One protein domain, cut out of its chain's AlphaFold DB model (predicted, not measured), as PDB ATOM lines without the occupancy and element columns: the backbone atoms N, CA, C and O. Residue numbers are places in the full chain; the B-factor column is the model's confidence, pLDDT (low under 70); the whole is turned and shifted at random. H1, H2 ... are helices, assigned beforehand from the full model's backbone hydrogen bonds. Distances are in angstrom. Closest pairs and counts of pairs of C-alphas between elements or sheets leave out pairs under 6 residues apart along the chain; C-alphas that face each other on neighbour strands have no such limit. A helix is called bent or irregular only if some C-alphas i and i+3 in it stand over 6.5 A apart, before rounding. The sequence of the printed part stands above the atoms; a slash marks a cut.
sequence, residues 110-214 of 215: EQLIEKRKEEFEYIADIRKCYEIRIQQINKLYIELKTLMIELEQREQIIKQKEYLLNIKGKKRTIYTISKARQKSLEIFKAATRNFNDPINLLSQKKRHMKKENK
ATOM      1  N   GLU A 110      10.597 -28.101  48.795       79.12
ATOM      2  CA  GLU A 110      11.466 -26.922  48.807       79.12
ATOM      3  C   GLU A 110      11.382 -26.116  47.505       79.12
ATOM      4  O   GLU A 110      11.117 -24.916  47.554       79.12
ATOM      5  N   GLN A 111      11.493 -26.763  46.342       80.62
ATOM      6  CA  GLN A 111      11.387 -26.089  45.041       80.62
ATOM      7  C   GLN A 111       9.984 -25.509  44.792       80.62
ATOM      8  O   GLN A 111       9.831 -24.466  44.154       80.62
ATOM      9  N   LEU A 112       8.933 -26.158  45.308       81.88
ATOM     10  CA  LEU A 112       7.570 -25.612  45.269       81.88
ATOM     11  C   LEU A 112       7.422 -24.372  46.153       81.88
ATOM     12  O   LEU A 112       6.718 -23.431  45.787       81.88
ATOM     13  N   ILE A 113       8.052 -24.374  47.327       85.88
ATOM     14  CA  ILE A 113       8.055 -23.221  48.229       85.88
ATOM     15  C   ILE A 113       8.803 -22.052  47.584       85.88
ATOM     16  O   ILE A 113       8.313 -20.928  47.645       85.88
ATOM     17  N   GLU A 114       9.941 -22.311  46.944       90.12
ATOM     18  CA  GLU A 114      10.731 -21.296  46.244       90.12
ATOM     19  C   GLU A 114       9.937 -20.633  45.113       90.12
ATOM     20  O   GLU A 114       9.760 -19.417  45.133       90.12
ATOM     21  N   LYS A 115       9.314 -21.415  44.222       85.25
ATOM     22  CA  LYS A 115       8.448 -20.860  43.165       85.25
ATOM     23  C   LYS A 115       7.308 -20.005  43.705       85.25
ATOM     24  O   LYS A 115       7.017 -18.944  43.161       85.25
ATOM     25  N   ARG A 116       6.660 -20.440  44.790       89.19
ATOM     26  CA  ARG A 116       5.609 -19.626  45.418       89.19
ATOM     27  C   ARG A 116       6.169 -18.312  45.948       89.19
ATOM     28  O   ARG A 116       5.505 -17.292  45.806       89.19
ATOM     29  N   LYS A 117       7.361 -18.312  46.555       93.12
ATOM     30  CA  LYS A 117       8.008 -17.077  47.026       93.12
ATOM     31  C   LYS A 117       8.268 -16.113  45.870       93.12
ATOM     32  O   LYS A 117       7.905 -14.950  45.994       93.12
ATOM     33  N   GLU A 118       8.788 -16.602  44.747       90.62
ATOM     34  CA  GLU A 118       8.998 -15.791  43.537       90.62
ATOM     35  C   GLU A 118       7.683 -15.188  43.014       90.62
ATOM     36  O   GLU A 118       7.614 -14.000  42.696       90.62
ATOM     37  N   GLU A 119       6.606 -15.980  42.967       87.88
ATOM     38  CA  GLU A 119       5.275 -15.497  42.581       87.88
ATOM     39  C   GLU A 119       4.752 -14.423  43.548       87.88
ATOM     40  O   GLU A 119       4.191 -13.412  43.113       87.88
ATOM     41  N   PHE A 120       4.958 -14.603  44.856       92.75
ATOM     42  CA  PHE A 120       4.582 -13.618  45.868       92.75
ATOM     43  C   PHE A 120       5.374 -12.313  45.734       92.75
ATOM     44  O   PHE A 120       4.766 -11.241  45.794       92.75
ATOM     45  N   GLU A 121       6.690 -12.380  45.521       92.56
ATOM     46  CA  GLU A 121       7.525 -11.196  45.286       92.56
ATOM     47  C   GLU A 121       7.084 -10.454  44.022       92.56
ATOM     48  O   GLU A 121       6.869  -9.240  44.052       92.56
ATOM     49  N   TYR A 122       6.815 -11.186  42.941       89.06
ATOM     50  CA  TYR A 122       6.300 -10.611  41.704       89.06
ATOM     51  C   TYR A 122       4.972  -9.860  41.910       89.06
ATOM     52  O   TYR A 122       4.785  -8.746  41.405       89.06
ATOM     53  N   ILE A 123       4.041 -10.435  42.678       89.75
ATOM     54  CA  ILE A 123       2.762  -9.791  43.009       89.75
ATOM     55  C   ILE A 123       2.977  -8.554  43.893       89.75
ATOM     56  O   ILE A 123       2.327  -7.523  43.679       89.75
ATOM     57  N   ALA A 124       3.890  -8.625  44.864       90.88
ATOM     58  CA  ALA A 124       4.218  -7.503  45.738       90.88
ATOM     59  C   ALA A 124       4.774  -6.311  44.940       90.88
ATOM     60  O   ALA A 124       4.336  -5.174  45.137       90.88
ATOM     61  N   ASP A 125       5.652  -6.571  43.973       91.00
ATOM     62  CA  ASP A 125       6.199  -5.552  43.078       91.00
ATOM     63  C   ASP A 125       5.125  -4.895  42.210       91.00
ATOM     64  O   ASP A 125       5.111  -3.666  42.041       91.00
ATOM     65  N   ILE A 126       4.189  -5.693  41.682       85.06
ATOM     66  CA  ILE A 126       3.037  -5.178  40.936       85.06
ATOM     67  C   ILE A 126       2.238  -4.223  41.819       85.06
ATOM     68  O   ILE A 126       1.974  -3.084  41.420       85.06
ATOM     69  N   ARG A 127       1.878  -4.660  43.028       89.44
ATOM     70  CA  ARG A 127       1.097  -3.860  43.973       89.44
ATOM     71  C   ARG A 127       1.796  -2.541  44.301       89.44
ATOM     72  O   ARG A 127       1.171  -1.486  44.207       89.44
ATOM     73  N   LYS A 128       3.094  -2.581  44.603       91.25
ATOM     74  CA  LYS A 128       3.894  -1.387  44.904       91.25
ATOM     75  C   LYS A 128       3.897  -0.390  43.743       91.25
ATOM     76  O   LYS A 128       3.727   0.811  43.955       91.25
ATOM     77  N   CYS A 129       4.031  -0.874  42.505       85.94
ATOM     78  CA  CYS A 129       3.940  -0.022  41.317       85.94
ATOM     79  C   CYS A 129       2.570   0.673  41.206       85.94
ATOM     80  O   CYS A 129       2.509   1.854  40.855       85.94
ATOM     81  N   TYR A 130       1.477  -0.037  41.508       83.81
ATOM     82  CA  TYR A 130       0.129   0.538  41.509       83.81
ATOM     83  C   TYR A 130      -0.058   1.593  42.599       83.81
ATOM     84  O   TYR A 130      -0.576   2.671  42.311       83.81
ATOM     85  N   GLU A 131       0.393   1.318  43.821       82.81
ATOM     86  CA  GLU A 131       0.271   2.242  44.952       82.81
ATOM     87  C   GLU A 131       0.975   3.576  44.667       82.81
ATOM     88  O   GLU A 131       0.363   4.636  44.811       82.81
ATOM     89  N   ILE A 132       2.214   3.538  44.157       86.75
ATOM     90  CA  ILE A 132       2.969   4.746  43.777       86.75
ATOM     91  C   ILE A 132       2.215   5.547  42.707       86.75
ATOM     92  O   ILE A 132       2.105   6.772  42.790       86.75
ATOM     93  N   ARG A 133       1.657   4.870  41.699       83.06
ATOM     94  CA  ARG A 133       0.943   5.541  40.605       83.06
ATOM     95  C   ARG A 133      -0.364   6.181  41.079       83.06
ATOM     96  O   ARG A 133      -0.681   7.292  40.660       83.06
ATOM     97  N   ILE A 134      -1.090   5.528  41.986       82.94
ATOM     98  CA  ILE A 134      -2.289   6.093  42.625       82.94
ATOM     99  C   ILE A 134      -1.925   7.333  43.447       82.94
ATOM    100  O   ILE A 134      -2.607   8.351  43.345       82.94
ATOM    101  N   GLN A 135      -0.830   7.293  44.210       83.06
ATOM    102  CA  GLN A 135      -0.361   8.451  44.979       83.06
ATOM    103  C   GLN A 135      -0.048   9.652  44.075       83.06
ATOM    104  O   GLN A 135      -0.458  10.773  44.381       83.06
ATOM    105  N   GLN A 136       0.613   9.429  42.935       85.25
ATOM    106  CA  GLN A 136       0.897  10.485  41.954       85.25
ATOM    107  C   GLN A 136      -0.382  11.102  41.373       85.25
ATOM    108  O   GLN A 136      -0.491  12.324  41.281       85.25
ATOM    109  N   ILE A 137      -1.374  10.276  41.022       81.06
ATOM    110  CA  ILE A 137      -2.668  10.754  40.514       81.06
ATOM    111  C   ILE A 137      -3.408  11.557  41.588       81.06
ATOM    112  O   ILE A 137      -3.920  12.639  41.302       81.06
ATOM    113  N   ASN A 138      -3.430  11.067  42.828       82.00
ATOM    114  CA  ASN A 138      -4.072  11.763  43.940       82.00
ATOM    115  C   ASN A 138      -3.423  13.126  44.207       82.00
ATOM    116  O   ASN A 138      -4.138  14.095  44.458       82.00
ATOM    117  N   LYS A 139      -2.093  13.230  44.087       87.62
ATOM    118  CA  LYS A 139      -1.381  14.512  44.177       87.62
ATOM    119  C   LYS A 139      -1.866  15.498  43.109       87.62
ATOM    120  O   LYS A 139      -2.295  16.596  43.456       87.62
ATOM    121  N   LEU A 140      -1.881  15.087  41.838       84.06
ATOM    122  CA  LEU A 140      -2.364  15.928  40.733       84.06
ATOM    123  C   LEU A 140      -3.836  16.326  40.906       84.06
ATOM    124  O   LEU A 140      -4.222  17.452  40.600       84.06
ATOM    125  N   TYR A 141      -4.668  15.415  41.417       82.19
ATOM    126  CA  TYR A 141      -6.074  15.689  41.697       82.19
ATOM    127  C   TYR A 141      -6.246  16.775  42.765       82.19
ATOM    128  O   TYR A 141      -7.076  17.671  42.599       82.19
ATOM    129  N   ILE A 142      -5.455  16.723  43.842       82.81
ATOM    130  CA  ILE A 142      -5.465  17.751  44.889       82.81
ATOM    131  C   ILE A 142      -5.004  19.096  44.317       82.81
ATOM    132  O   ILE A 142      -5.703  20.088  44.506       82.81
ATOM    133  N   GLU A 143      -3.893  19.131  43.575       84.44
ATOM    134  CA  GLU A 143      -3.376  20.357  42.942       84.44
ATOM    135  C   GLU A 143      -4.423  21.006  42.024       84.44
ATOM    136  O   GLU A 143      -4.716  22.198  42.143       84.44
ATOM    137  N   LEU A 144      -5.058  20.208  41.161       79.94
ATOM    138  CA  LEU A 144      -6.117  20.680  40.274       79.94
ATOM    139  C   LEU A 144      -7.321  21.218  41.058       79.94
ATOM    140  O   LEU A 144      -7.863  22.271  40.715       79.94
ATOM    141  N   LYS A 145      -7.748  20.510  42.108       80.00
ATOM    142  CA  LYS A 145      -8.879  20.919  42.949       80.00
ATOM    143  C   LYS A 145      -8.604  22.252  43.646       80.00
ATOM    144  O   LYS A 145      -9.502  23.091  43.693       80.00
ATOM    145  N   THR A 146      -7.387  22.466  44.138       83.06
ATOM    146  CA  THR A 146      -6.973  23.736  44.753       83.06
ATOM    147  C   THR A 146      -7.060  24.885  43.750       83.06
ATOM    148  O   THR A 146      -7.757  25.864  44.011       83.06
ATOM    149  N   LEU A 147      -6.467  24.729  42.561       79.50
ATOM    150  CA  LEU A 147      -6.525  25.748  41.505       79.50
ATOM    151  C   LEU A 147      -7.965  26.062  41.072       79.50
ATOM    152  O   LEU A 147      -8.304  27.214  40.802       79.50
ATOM    153  N   MET A 148      -8.837  25.052  41.019       79.00
ATOM    154  CA  MET A 148     -10.255  25.259  40.713       79.00
ATOM    155  C   MET A 148     -10.953  26.144  41.752       79.00
ATOM    156  O   MET A 148     -11.728  27.020  41.368       79.00
ATOM    157  N   ILE A 149     -10.681  25.929  43.042       82.69
ATOM    158  CA  ILE A 149     -11.257  26.731  44.130       82.69
ATOM    159  C   ILE A 149     -10.746  28.175  44.055       82.69
ATOM    160  O   ILE A 149     -11.539  29.110  44.160       82.69
ATOM    161  N   GLU A 150      -9.448  28.375  43.816       82.75
ATOM    162  CA  GLU A 150      -8.860  29.714  43.676       82.75
ATOM    163  C   GLU A 150      -9.486  30.505  42.520       82.75
ATOM    164  O   GLU A 150      -9.800  31.690  42.662       82.75
ATOM    165  N   LEU A 151      -9.709  29.858  41.372       77.00
ATOM    166  CA  LEU A 151     -10.372  30.487  40.227       77.00
ATOM    167  C   LEU A 151     -11.821  30.869  40.537       77.00
ATOM    168  O   LEU A 151     -12.255  31.953  40.149       77.00
ATOM    169  N   GLU A 152     -12.556  30.015  41.250       79.31
ATOM    170  CA  GLU A 152     -13.938  30.285  41.657       79.31
ATOM    171  C   GLU A 152     -14.022  31.498  42.592       79.31
ATOM    172  O   GLU A 152     -14.839  32.398  42.375       79.31
ATOM    173  N   GLN A 153     -13.117  31.586  43.569       79.44
ATOM    174  CA  GLN A 153     -13.001  32.757  44.441       79.44
ATOM    175  C   GLN A 153     -12.685  34.026  43.638       79.44
ATOM    176  O   GLN A 153     -13.308  35.071  43.838       79.44
ATOM    177  N   ARG A 154     -11.757  33.946  42.673       76.56
ATOM    178  CA  ARG A 154     -11.384  35.087  41.823       76.56
ATOM    179  C   ARG A 154     -12.552  35.559  40.952       76.56
ATOM    180  O   ARG A 154     -12.747  36.764  40.799       76.56
ATOM    181  N   GLU A 155     -13.343  34.634  40.413       75.50
ATOM    182  CA  GLU A 155     -14.540  34.946  39.626       75.50
ATOM    183  C   GLU A 155     -15.612  35.641  40.479       75.50
ATOM    184  O   GLU A 155     -16.214  36.618  40.033       75.50
ATOM    185  N   GLN A 156     -15.829  35.185  41.717       78.75
ATOM    186  CA  GLN A 156     -16.762  35.826  42.649       78.75
ATOM    187  C   GLN A 156     -16.350  37.270  42.967       78.75
ATOM    188  O   GLN A 156     -17.190  38.167  42.915       78.75
ATOM    189  N   ILE A 157     -15.058  37.514  43.209       80.81
ATOM    190  CA  ILE A 157     -14.526  38.867  43.439       80.81
ATOM    191  C   ILE A 157     -14.759  39.763  42.216       80.81
ATOM    192  O   ILE A 157     -15.156  40.919  42.360       80.81
ATOM    193  N   ILE A 158     -14.525  39.249  41.003       73.50
ATOM    194  CA  ILE A 158     -14.760  40.008  39.766       73.50
ATOM    195  C   ILE A 158     -16.247  40.351  39.622       73.50
ATOM    196  O   ILE A 158     -16.567  41.516  39.402       73.50
ATOM    197  N   LYS A 159     -17.154  39.389  39.839       76.19
ATOM    198  CA  LYS A 159     -18.610  39.624  39.808       76.19
ATOM    199  C   LYS A 159     -19.048  40.694  40.808       76.19
ATOM    200  O   LYS A 159     -19.845  41.562  40.461       76.19
ATOM    201  N   GLN A 160     -18.517  40.659  42.032       79.75
ATOM    202  CA  GLN A 160     -18.794  41.679  43.049       79.75
ATOM    203  C   GLN A 160     -18.319  43.068  42.603       79.75
ATOM    204  O   GLN A 160     -19.062  44.040  42.723       79.75
ATOM    205  N   LYS A 161     -17.110  43.172  42.036       76.31
ATOM    206  CA  LYS A 161     -16.577  44.440  41.510       76.31
ATOM    207  C   LYS A 161     -17.393  44.974  40.331       76.31
ATOM    208  O   LYS A 161     -17.672  46.166  40.285       76.31
ATOM    209  N   GLU A 162     -17.797  44.111  39.401       73.12
ATOM    210  CA  GLU A 162     -18.645  44.491  38.262       73.12
ATOM    211  C   GLU A 162     -20.021  45.000  38.713       73.12
ATOM    212  O   GLU A 162     -20.508  45.993  38.171       73.12
ATOM    213  N   TYR A 163     -20.615  44.369  39.733       75.19
ATOM    214  CA  TYR A 163     -21.866  44.818  40.346       75.19
ATOM    215  C   TYR A 163     -21.734  46.222  40.949       75.19
ATOM    216  O   TYR A 163     -22.551  47.094  40.659       75.19
ATOM    217  N   LEU A 164     -20.676  46.465  41.732       76.62
ATOM    218  CA  LEU A 164     -20.418  47.767  42.361       76.62
ATOM    219  C   LEU A 164     -20.162  48.886  41.339       76.62
ATOM    220  O   LEU A 164     -20.530  50.030  41.582       76.62
ATOM    221  N   LEU A 165     -19.555  48.565  40.192       69.81
ATOM    222  CA  LEU A 165     -19.227  49.534  39.140       69.81
ATOM    223  C   LEU A 165     -20.379  49.786  38.141       69.81
ATOM    224  O   LEU A 165     -20.203  50.573  37.213       69.81
ATOM    225  N   ASN A 166     -21.541  49.135  38.303       60.62
ATOM    226  CA  ASN A 166     -22.736  49.263  37.447       60.62
ATOM    227  C   ASN A 166     -22.448  49.155  35.929       60.62
ATOM    228  O   ASN A 166     -23.129  49.767  35.101       60.62
ATOM    229  N   ILE A 167     -21.431  48.370  35.542       61.16
ATOM    230  CA  ILE A 167     -21.054  48.157  34.138       61.16
ATOM    231  C   ILE A 167     -22.084  47.220  33.495       61.16
ATOM    232  O   ILE A 167     -21.919  46.001  33.450       61.16
ATOM    233  N   LYS A 168     -23.176  47.783  32.969       58.41
ATOM    234  CA  LYS A 168     -24.129  47.049  32.124       58.41
ATOM    235  C   LYS A 168     -23.660  47.070  30.669       58.41
ATOM    236  O   LYS A 168     -23.969  47.983  29.917       58.41
ATOM    237  N   GLY A 169     -22.961  46.008  30.268       57.09
ATOM    238  CA  GLY A 169     -22.836  45.619  28.861       57.09
ATOM    239  C   GLY A 169     -21.463  45.831  28.221       57.09
ATOM    240  O   GLY A 169     -21.151  46.885  27.690       57.09
ATOM    241  N   LYS A 170     -20.706  44.744  28.116       47.22
ATOM    242  CA  LYS A 170     -20.485  44.033  26.847       47.22
ATOM    243  C   LYS A 170     -20.435  42.566  27.242       47.22
ATOM    244  O   LYS A 170     -19.592  42.206  28.060       47.22
ATOM    245  N   LYS A 171     -21.316  41.716  26.701       52.56
ATOM    246  CA  LYS A 171     -21.096  40.262  26.746       52.56
ATOM    247  C   LYS A 171     -19.840  40.007  25.920       52.56
ATOM    248  O   LYS A 171     -19.922  39.705  24.735       52.56
ATOM    249  N   ARG A 172     -18.663  40.224  26.513       50.06
ATOM    250  CA  ARG A 172     -17.427  39.683  25.973       50.06
ATOM    251  C   ARG A 172     -17.718  38.200  25.827       50.06
ATOM    252  O   ARG A 172     -18.270  37.599  26.752       50.06
ATOM    253  N   THR A 173     -17.399  37.631  24.674       48.78
ATOM    254  CA  THR A 173     -17.397  36.187  24.441       48.78
ATOM    255  C   THR A 173     -16.292  35.564  25.302       48.78
ATOM    256  O   THR A 173     -15.346  34.967  24.811       48.78
ATOM    257  N   ILE A 174     -16.348  35.789  26.614       49.84
ATOM    258  CA  ILE A 174     -15.561  35.100  27.608       49.84
ATOM    259  C   ILE A 174     -16.168  33.719  27.580       49.84
ATOM    260  O   ILE A 174     -17.343  33.530  27.902       49.84
ATOM    261  N   TYR A 175     -15.385  32.772  27.090       51.12
ATOM    262  CA  TYR A 175     -15.649  31.368  27.291       51.12
ATOM    263  C   TYR A 175     -15.965  31.185  28.779       51.12
ATOM    264  O   TYR A 175     -15.086  31.355  29.623       51.12
ATOM    265  N   THR A 176     -17.248  31.004  29.107       59.78
ATOM    266  CA  THR A 176     -17.704  31.048  30.496       59.78
ATOM    267  C   THR A 176     -16.923  30.008  31.281       59.78
ATOM    268  O   THR A 176     -16.715  28.896  30.794       59.78
ATOM    269  N   ILE A 177     -16.480  30.347  32.492       60.16
ATOM    270  CA  ILE A 177     -15.699  29.429  33.332       60.16
ATOM    271  C   ILE A 177     -16.456  28.103  33.523       60.16
ATOM    272  O   ILE A 177     -15.832  27.050  33.532       60.16
ATOM    273  N   SER A 178     -17.797  28.110  33.499       57.75
ATOM    274  CA  SER A 178     -18.618  26.893  33.395       57.75
ATOM    275  C   SER A 178     -18.336  26.039  32.152       57.75
ATOM    276  O   SER A 178     -18.168  24.833  32.296       57.75
ATOM    277  N   LYS A 179     -18.239  26.615  30.944       65.69
ATOM    278  CA  LYS A 179     -17.873  25.873  29.721       65.69
ATOM    279  C   LYS A 179     -16.429  25.368  29.769       65.69
ATOM    280  O   LYS A 179     -16.161  24.255  29.319       65.69
ATOM    281  N   ALA A 180     -15.504  26.136  30.351       65.56
ATOM    282  CA  ALA A 180     -14.136  25.673  30.597       65.56
ATOM    283  C   ALA A 180     -14.095  24.499  31.563       65.56
ATOM    284  O   ALA A 180     -13.538  23.461  31.230       65.56
ATOM    285  N   ARG A 181     -14.787  24.618  32.694       66.56
ATOM    286  CA  ARG A 181     -14.962  23.570  33.697       66.56
ATOM    287  C   ARG A 181     -15.543  22.294  33.092       66.56
ATOM    288  O   ARG A 181     -15.043  21.215  33.383       66.56
ATOM    289  N   GLN A 182     -16.554  22.406  32.232       67.88
ATOM    290  CA  GLN A 182     -17.195  21.257  31.586       67.88
ATOM    291  C   GLN A 182     -16.239  20.550  30.617       67.88
ATOM    292  O   GLN A 182     -16.093  19.333  30.688       67.88
ATOM    293  N   LYS A 183     -15.501  21.313  29.801       73.25
ATOM    294  CA  LYS A 183     -14.494  20.773  28.877       73.25
ATOM    295  C   LYS A 183     -13.311  20.134  29.615       73.25
ATOM    296  O   LYS A 183     -12.892  19.040  29.253       73.25
ATOM    297  N   SER A 184     -12.814  20.758  30.682       68.88
ATOM    298  CA  SER A 184     -11.751  20.196  31.527       68.88
ATOM    299  C   SER A 184     -12.200  18.918  32.241       68.88
ATOM    300  O   SER A 184     -11.440  17.955  32.311       68.88
ATOM    301  N   LEU A 185     -13.448  18.872  32.728       65.69
ATOM    302  CA  LEU A 185     -14.025  17.689  33.367       65.69
ATOM    303  C   LEU A 185     -14.196  16.531  32.374       65.69
ATOM    304  O   LEU A 185     -13.953  15.382  32.739       65.69
ATOM    305  N   GLU A 186     -14.586  16.810  31.129       73.12
ATOM    306  CA  GLU A 186     -14.649  15.793  30.077       73.12
ATOM    307  C   GLU A 186     -13.267  15.273  29.684       73.12
ATOM    308  O   GLU A 186     -13.098  14.060  29.587       73.12
ATOM    309  N   ILE A 187     -12.268  16.149  29.541       71.00
ATOM    310  CA  ILE A 187     -10.881  15.745  29.261       71.00
ATOM    311  C   ILE A 187     -10.343  14.864  30.394       71.00
ATOM    312  O   ILE A 187      -9.753  13.821  30.126       71.00
ATOM    313  N   PHE A 188     -10.598  15.227  31.653       65.94
ATOM    314  CA  PHE A 188     -10.190  14.420  32.801       65.94
ATOM    315  C   PHE A 188     -10.900  13.058  32.824       65.94
ATOM    316  O   PHE A 188     -10.241  12.035  32.968       65.94
ATOM    317  N   LYS A 189     -12.224  13.012  32.611       65.94
ATOM    318  CA  LYS A 189     -13.000  11.757  32.523       65.94
ATOM    319  C   LYS A 189     -12.579  10.873  31.342       65.94
ATOM    320  O   LYS A 189     -12.608   9.649  31.449       65.94
ATOM    321  N   ALA A 190     -12.209  11.473  30.213       67.56
ATOM    322  CA  ALA A 190     -11.699  10.760  29.045       67.56
ATOM    323  C   ALA A 190     -10.289  10.210  29.299       67.56
ATOM    324  O   ALA A 190     -10.009   9.067  28.948       67.56
ATOM    325  N   ALA A 191      -9.429  10.984  29.967       61.41
ATOM    326  CA  ALA A 191      -8.088  10.556  30.338       61.41
ATOM    327  C   ALA A 191      -8.121   9.420  31.369       61.41
ATOM    328  O   ALA A 191      -7.401   8.442  31.199       61.41
ATOM    329  N   THR A 192      -8.983   9.492  32.392       57.38
ATOM    330  CA  THR A 192      -9.066   8.478  33.458       57.38
ATOM    331  C   THR A 192      -9.720   7.163  33.027       57.38
ATOM    332  O   THR A 192      -9.435   6.134  33.636       57.38
ATOM    333  N   ARG A 193     -10.509   7.140  31.941       59.38
ATOM    334  CA  ARG A 193     -11.090   5.900  31.382       59.38
ATOM    335  C   ARG A 193     -10.046   4.845  30.998       59.38
ATOM    336  O   ARG A 193     -10.325   3.662  31.140       59.38
ATOM    337  N   ASN A 194      -8.848   5.260  30.577       53.50
ATOM    338  CA  ASN A 194      -7.776   4.353  30.144       53.50
ATOM    339  C   ASN A 194      -6.837   3.889  31.274       53.50
ATOM    340  O   ASN A 194      -5.976   3.045  31.036       53.50
ATOM    341  N   PHE A 195      -6.968   4.419  32.496       52.88
ATOM    342  CA  PHE A 195      -6.120   4.017  33.633       52.88
ATOM    343  C   PHE A 195      -6.693   2.845  34.438       52.88
ATOM    344  O   PHE A 195      -5.984   2.290  35.274       52.88
ATOM    345  N   ASN A 196      -7.937   2.445  34.166       50.75
ATOM    346  CA  ASN A 196      -8.610   1.340  34.852       50.75
ATOM    347  C   ASN A 196      -8.343  -0.036  34.225       50.75
ATOM    348  O   ASN A 196      -8.954  -1.008  34.662       50.75
ATOM    349  N   ASP A 197      -7.453  -0.137  33.229       54.88
ATOM    350  CA  ASP A 197      -7.167  -1.401  32.548       54.88
ATOM    351  C   ASP A 197      -5.762  -1.934  32.922       54.88
ATOM    352  O   ASP A 197      -4.751  -1.567  32.304       54.88
ATOM    353  N   PRO A 198      -5.656  -2.764  33.979       51.66
ATOM    354  CA  PRO A 198      -4.384  -3.157  34.592       51.66
ATOM    355  C   PRO A 198      -3.446  -3.951  33.660       51.66
ATOM    356  O   PRO A 198      -2.238  -4.027  33.892       51.66
ATOM    357  N   ILE A 199      -3.968  -4.516  32.569       50.81
ATOM    358  CA  ILE A 199      -3.204  -5.346  31.627       50.81
ATOM    359  C   ILE A 199      -2.400  -4.489  30.631       50.81
ATOM    360  O   ILE A 199      -1.273  -4.842  30.260       50.81
ATOM    361  N   ASN A 200      -2.911  -3.319  30.233       50.88
ATOM    362  CA  ASN A 200      -2.283  -2.505  29.187       50.88
ATOM    363  C   ASN A 200      -1.010  -1.786  29.674       50.88
ATOM    364  O   ASN A 200      -0.024  -1.708  28.937       50.88
ATOM    365  N   LEU A 201      -0.977  -1.354  30.940       50.56
ATOM    366  CA  LEU A 201       0.187  -0.715  31.576       50.56
ATOM    367  C   LEU A 201       1.411  -1.646  31.663       50.56
ATOM    368  O   LEU A 201       2.551  -1.207  31.505       50.56
ATOM    369  N   LEU A 202       1.186  -2.939  31.900       51.19
ATOM    370  CA  LEU A 202       2.254  -3.935  32.037       51.19
ATOM    371  C   LEU A 202       2.838  -4.347  30.680       51.19
ATOM    372  O   LEU A 202       4.030  -4.657  30.587       51.19
ATOM    373  N   SER A 203       2.035  -4.286  29.613       54.16
ATOM    374  CA  SER A 203       2.508  -4.546  28.250       54.16
ATOM    375  C   SER A 203       3.580  -3.531  27.811       54.16
ATOM    376  O   SER A 203       4.542  -3.892  27.130       54.16
ATOM    377  N   GLN A 204       3.473  -2.282  28.278       51.34
ATOM    378  CA  GLN A 204       4.441  -1.217  28.014       51.34
ATOM    379  C   GLN A 204       5.740  -1.411  28.814       51.34
ATOM    380  O   GLN A 204       6.822  -1.300  28.238       51.34
ATOM    381  N   LYS A 205       5.668  -1.812  30.093       51.66
ATOM    382  CA  LYS A 205       6.865  -2.086  30.917       51.66
ATOM    383  C   LYS A 205       7.649  -3.313  30.422       51.66
ATOM    384  O   LYS A 205       8.871  -3.255  30.327       51.66
ATOM    385  N   LYS A 206       6.966  -4.387  29.989       53.03
ATOM    386  CA  LYS A 206       7.612  -5.552  29.341       53.03
ATOM    387  C   LYS A 206       8.323  -5.192  28.027       53.03
ATOM    388  O   LYS A 206       9.319  -5.827  27.691       53.03
ATOM    389  N   ARG A 207       7.833  -4.194  27.282       49.81
ATOM    390  CA  ARG A 207       8.488  -3.685  26.060       49.81
ATOM    391  C   ARG A 207       9.713  -2.821  26.359       49.81
ATOM    392  O   ARG A 207      10.653  -2.867  25.575       49.81
ATOM    393  N   HIS A 208       9.720  -2.083  27.469       47.00
ATOM    394  CA  HIS A 208      10.879  -1.296  27.901       47.00
ATOM    395  C   HIS A 208      12.004  -2.174  28.474       47.00
ATOM    396  O   HIS A 208      13.122  -2.091  27.980       47.00
ATOM    397  N   MET A 209      11.709  -3.120  29.376       46.78
ATOM    398  CA  MET A 209      12.764  -3.995  29.925       46.78
ATOM    399  C   MET A 209      13.366  -4.961  28.886       46.78
ATOM    400  O   MET A 209      14.515  -5.367  29.001       46.78
ATOM    401  N   LYS A 210      12.622  -5.324  27.828       50.38
ATOM    402  CA  LYS A 210      13.174  -6.102  26.698       50.38
ATOM    403  C   LYS A 210      14.095  -5.294  25.777       50.38
ATOM    404  O   LYS A 210      14.793  -5.910  24.975       50.38
ATOM    405  N   LYS A 211      14.052  -3.960  25.833       50.00
ATOM    406  CA  LYS A 211      14.949  -3.085  25.064       50.00
ATOM    407  C   LYS A 211      16.245  -2.806  25.822       50.00
ATOM    408  O   LYS A 211      17.286  -2.822  25.191       50.00
ATOM    409  N   GLU A 212      16.186  -2.662  27.145       45.28
ATOM    410  CA  GLU A 212      17.377  -2.451  27.989       45.28
ATOM    411  C   GLU A 212      18.280  -3.693  28.097       45.28
ATOM    412  O   GLU A 212      19.480  -3.551  28.252       45.28
ATOM    413  N   ASN A 213      17.748  -4.910  27.930       45.12
ATOM    414  CA  ASN A 213      18.551  -6.148  27.912       45.12
ATOM    415  C   ASN A 213      19.091  -6.529  26.513       45.12
ATOM    416  O   ASN A 213      19.433  -7.690  26.280       45.12
ATOM    417  N   LYS A 214      19.075  -5.602  25.547       47.31
ATOM    418  CA  LYS A 214      19.557  -5.817  24.169       47.31
ATOM    419  C   LYS A 214      20.605  -4.796  23.707       47.31
ATOM    420  O   LYS A 214      20.996  -4.856  22.541       47.31
TER     421      LYS A 214
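What this domain is: This is residues 110 to 214 of the 215 residues of the protein "Hypothetical protein" of Rotaria sordida (UniProt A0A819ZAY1). One very long, nearly straight helix, H1, makes the length of a rod; past its last residue the chain loops round through residues 165 to 176 and folds back, and the shorter helix H2 runs back beside the second half of H1. H3 then turns across the rod, and residues 203 to 214 stick out from it. The arrangement is loose, with no helix touching another. The printed part has 105 residues with three named helices, H1, H2 and H3 in that order, and no named strand, and its class is all helix. It is extended, with a radius of gyration of the C-alphas of 24.2 A and spans of 84 by 24 by 22 A.

Where its parts are: H1 is residues 110 to 164, 81.5 A from first to last C-alpha, beginning at C-alpha 110 (11.466, -26.922, 48.807) and ending at C-alpha 164 (-20.418, 47.767, 42.361). H2 is residues 177 to 192, 22.0 A long between the same kind of points. H3 is residues 198 to 212, 22.8 A long, ending at C-alpha 212 (17.377, -2.451, 27.989). No helix is bent or irregular.

How they stand to each other: The N-to-C direction of H1 is (-0.38, 0.92, -0.06) and that of H2 is (0.38, -0.93, -0.04). H1 and H2 are near each other, with 6 pairs of C-alphas within 10 A and the closest 8.4 A apart. H3 has the direction (0.96, -0.01, -0.27). It is apart from H1, and it is also apart from H2, which it follows in the chain. Several stretches of H1 stand free: residues 110 to 125, 142 to 147 and 156 to 164. Residues 182 to 187 of H2 also stand free. In H1 and H2 every O i to N i+4 pair is within hydrogen-bond range, and in H3 8 of 11 are.

The domain as a whole: The two C-alphas farthest apart, those of Glu 110 and Asn 166, are 84.3 A apart, while the first and last printed C-alphas, of Glu 110 and Lys 214, are 33.4 A apart. The printed part has no cut. The link from H1 to H2 is long, 12 residues, and its C-alphas lie 23 to 41 A from the mean of the C-alphas; the link from H2 to H3 is tight, 5 residues. The mean pLDDT of the printed part is 70.6. It is 83 for H1, 66 for H2 and 50 for H3. The model's confidence is under 70 at 47 residues: 165 to 182, 184 to 185 and 188 to 214.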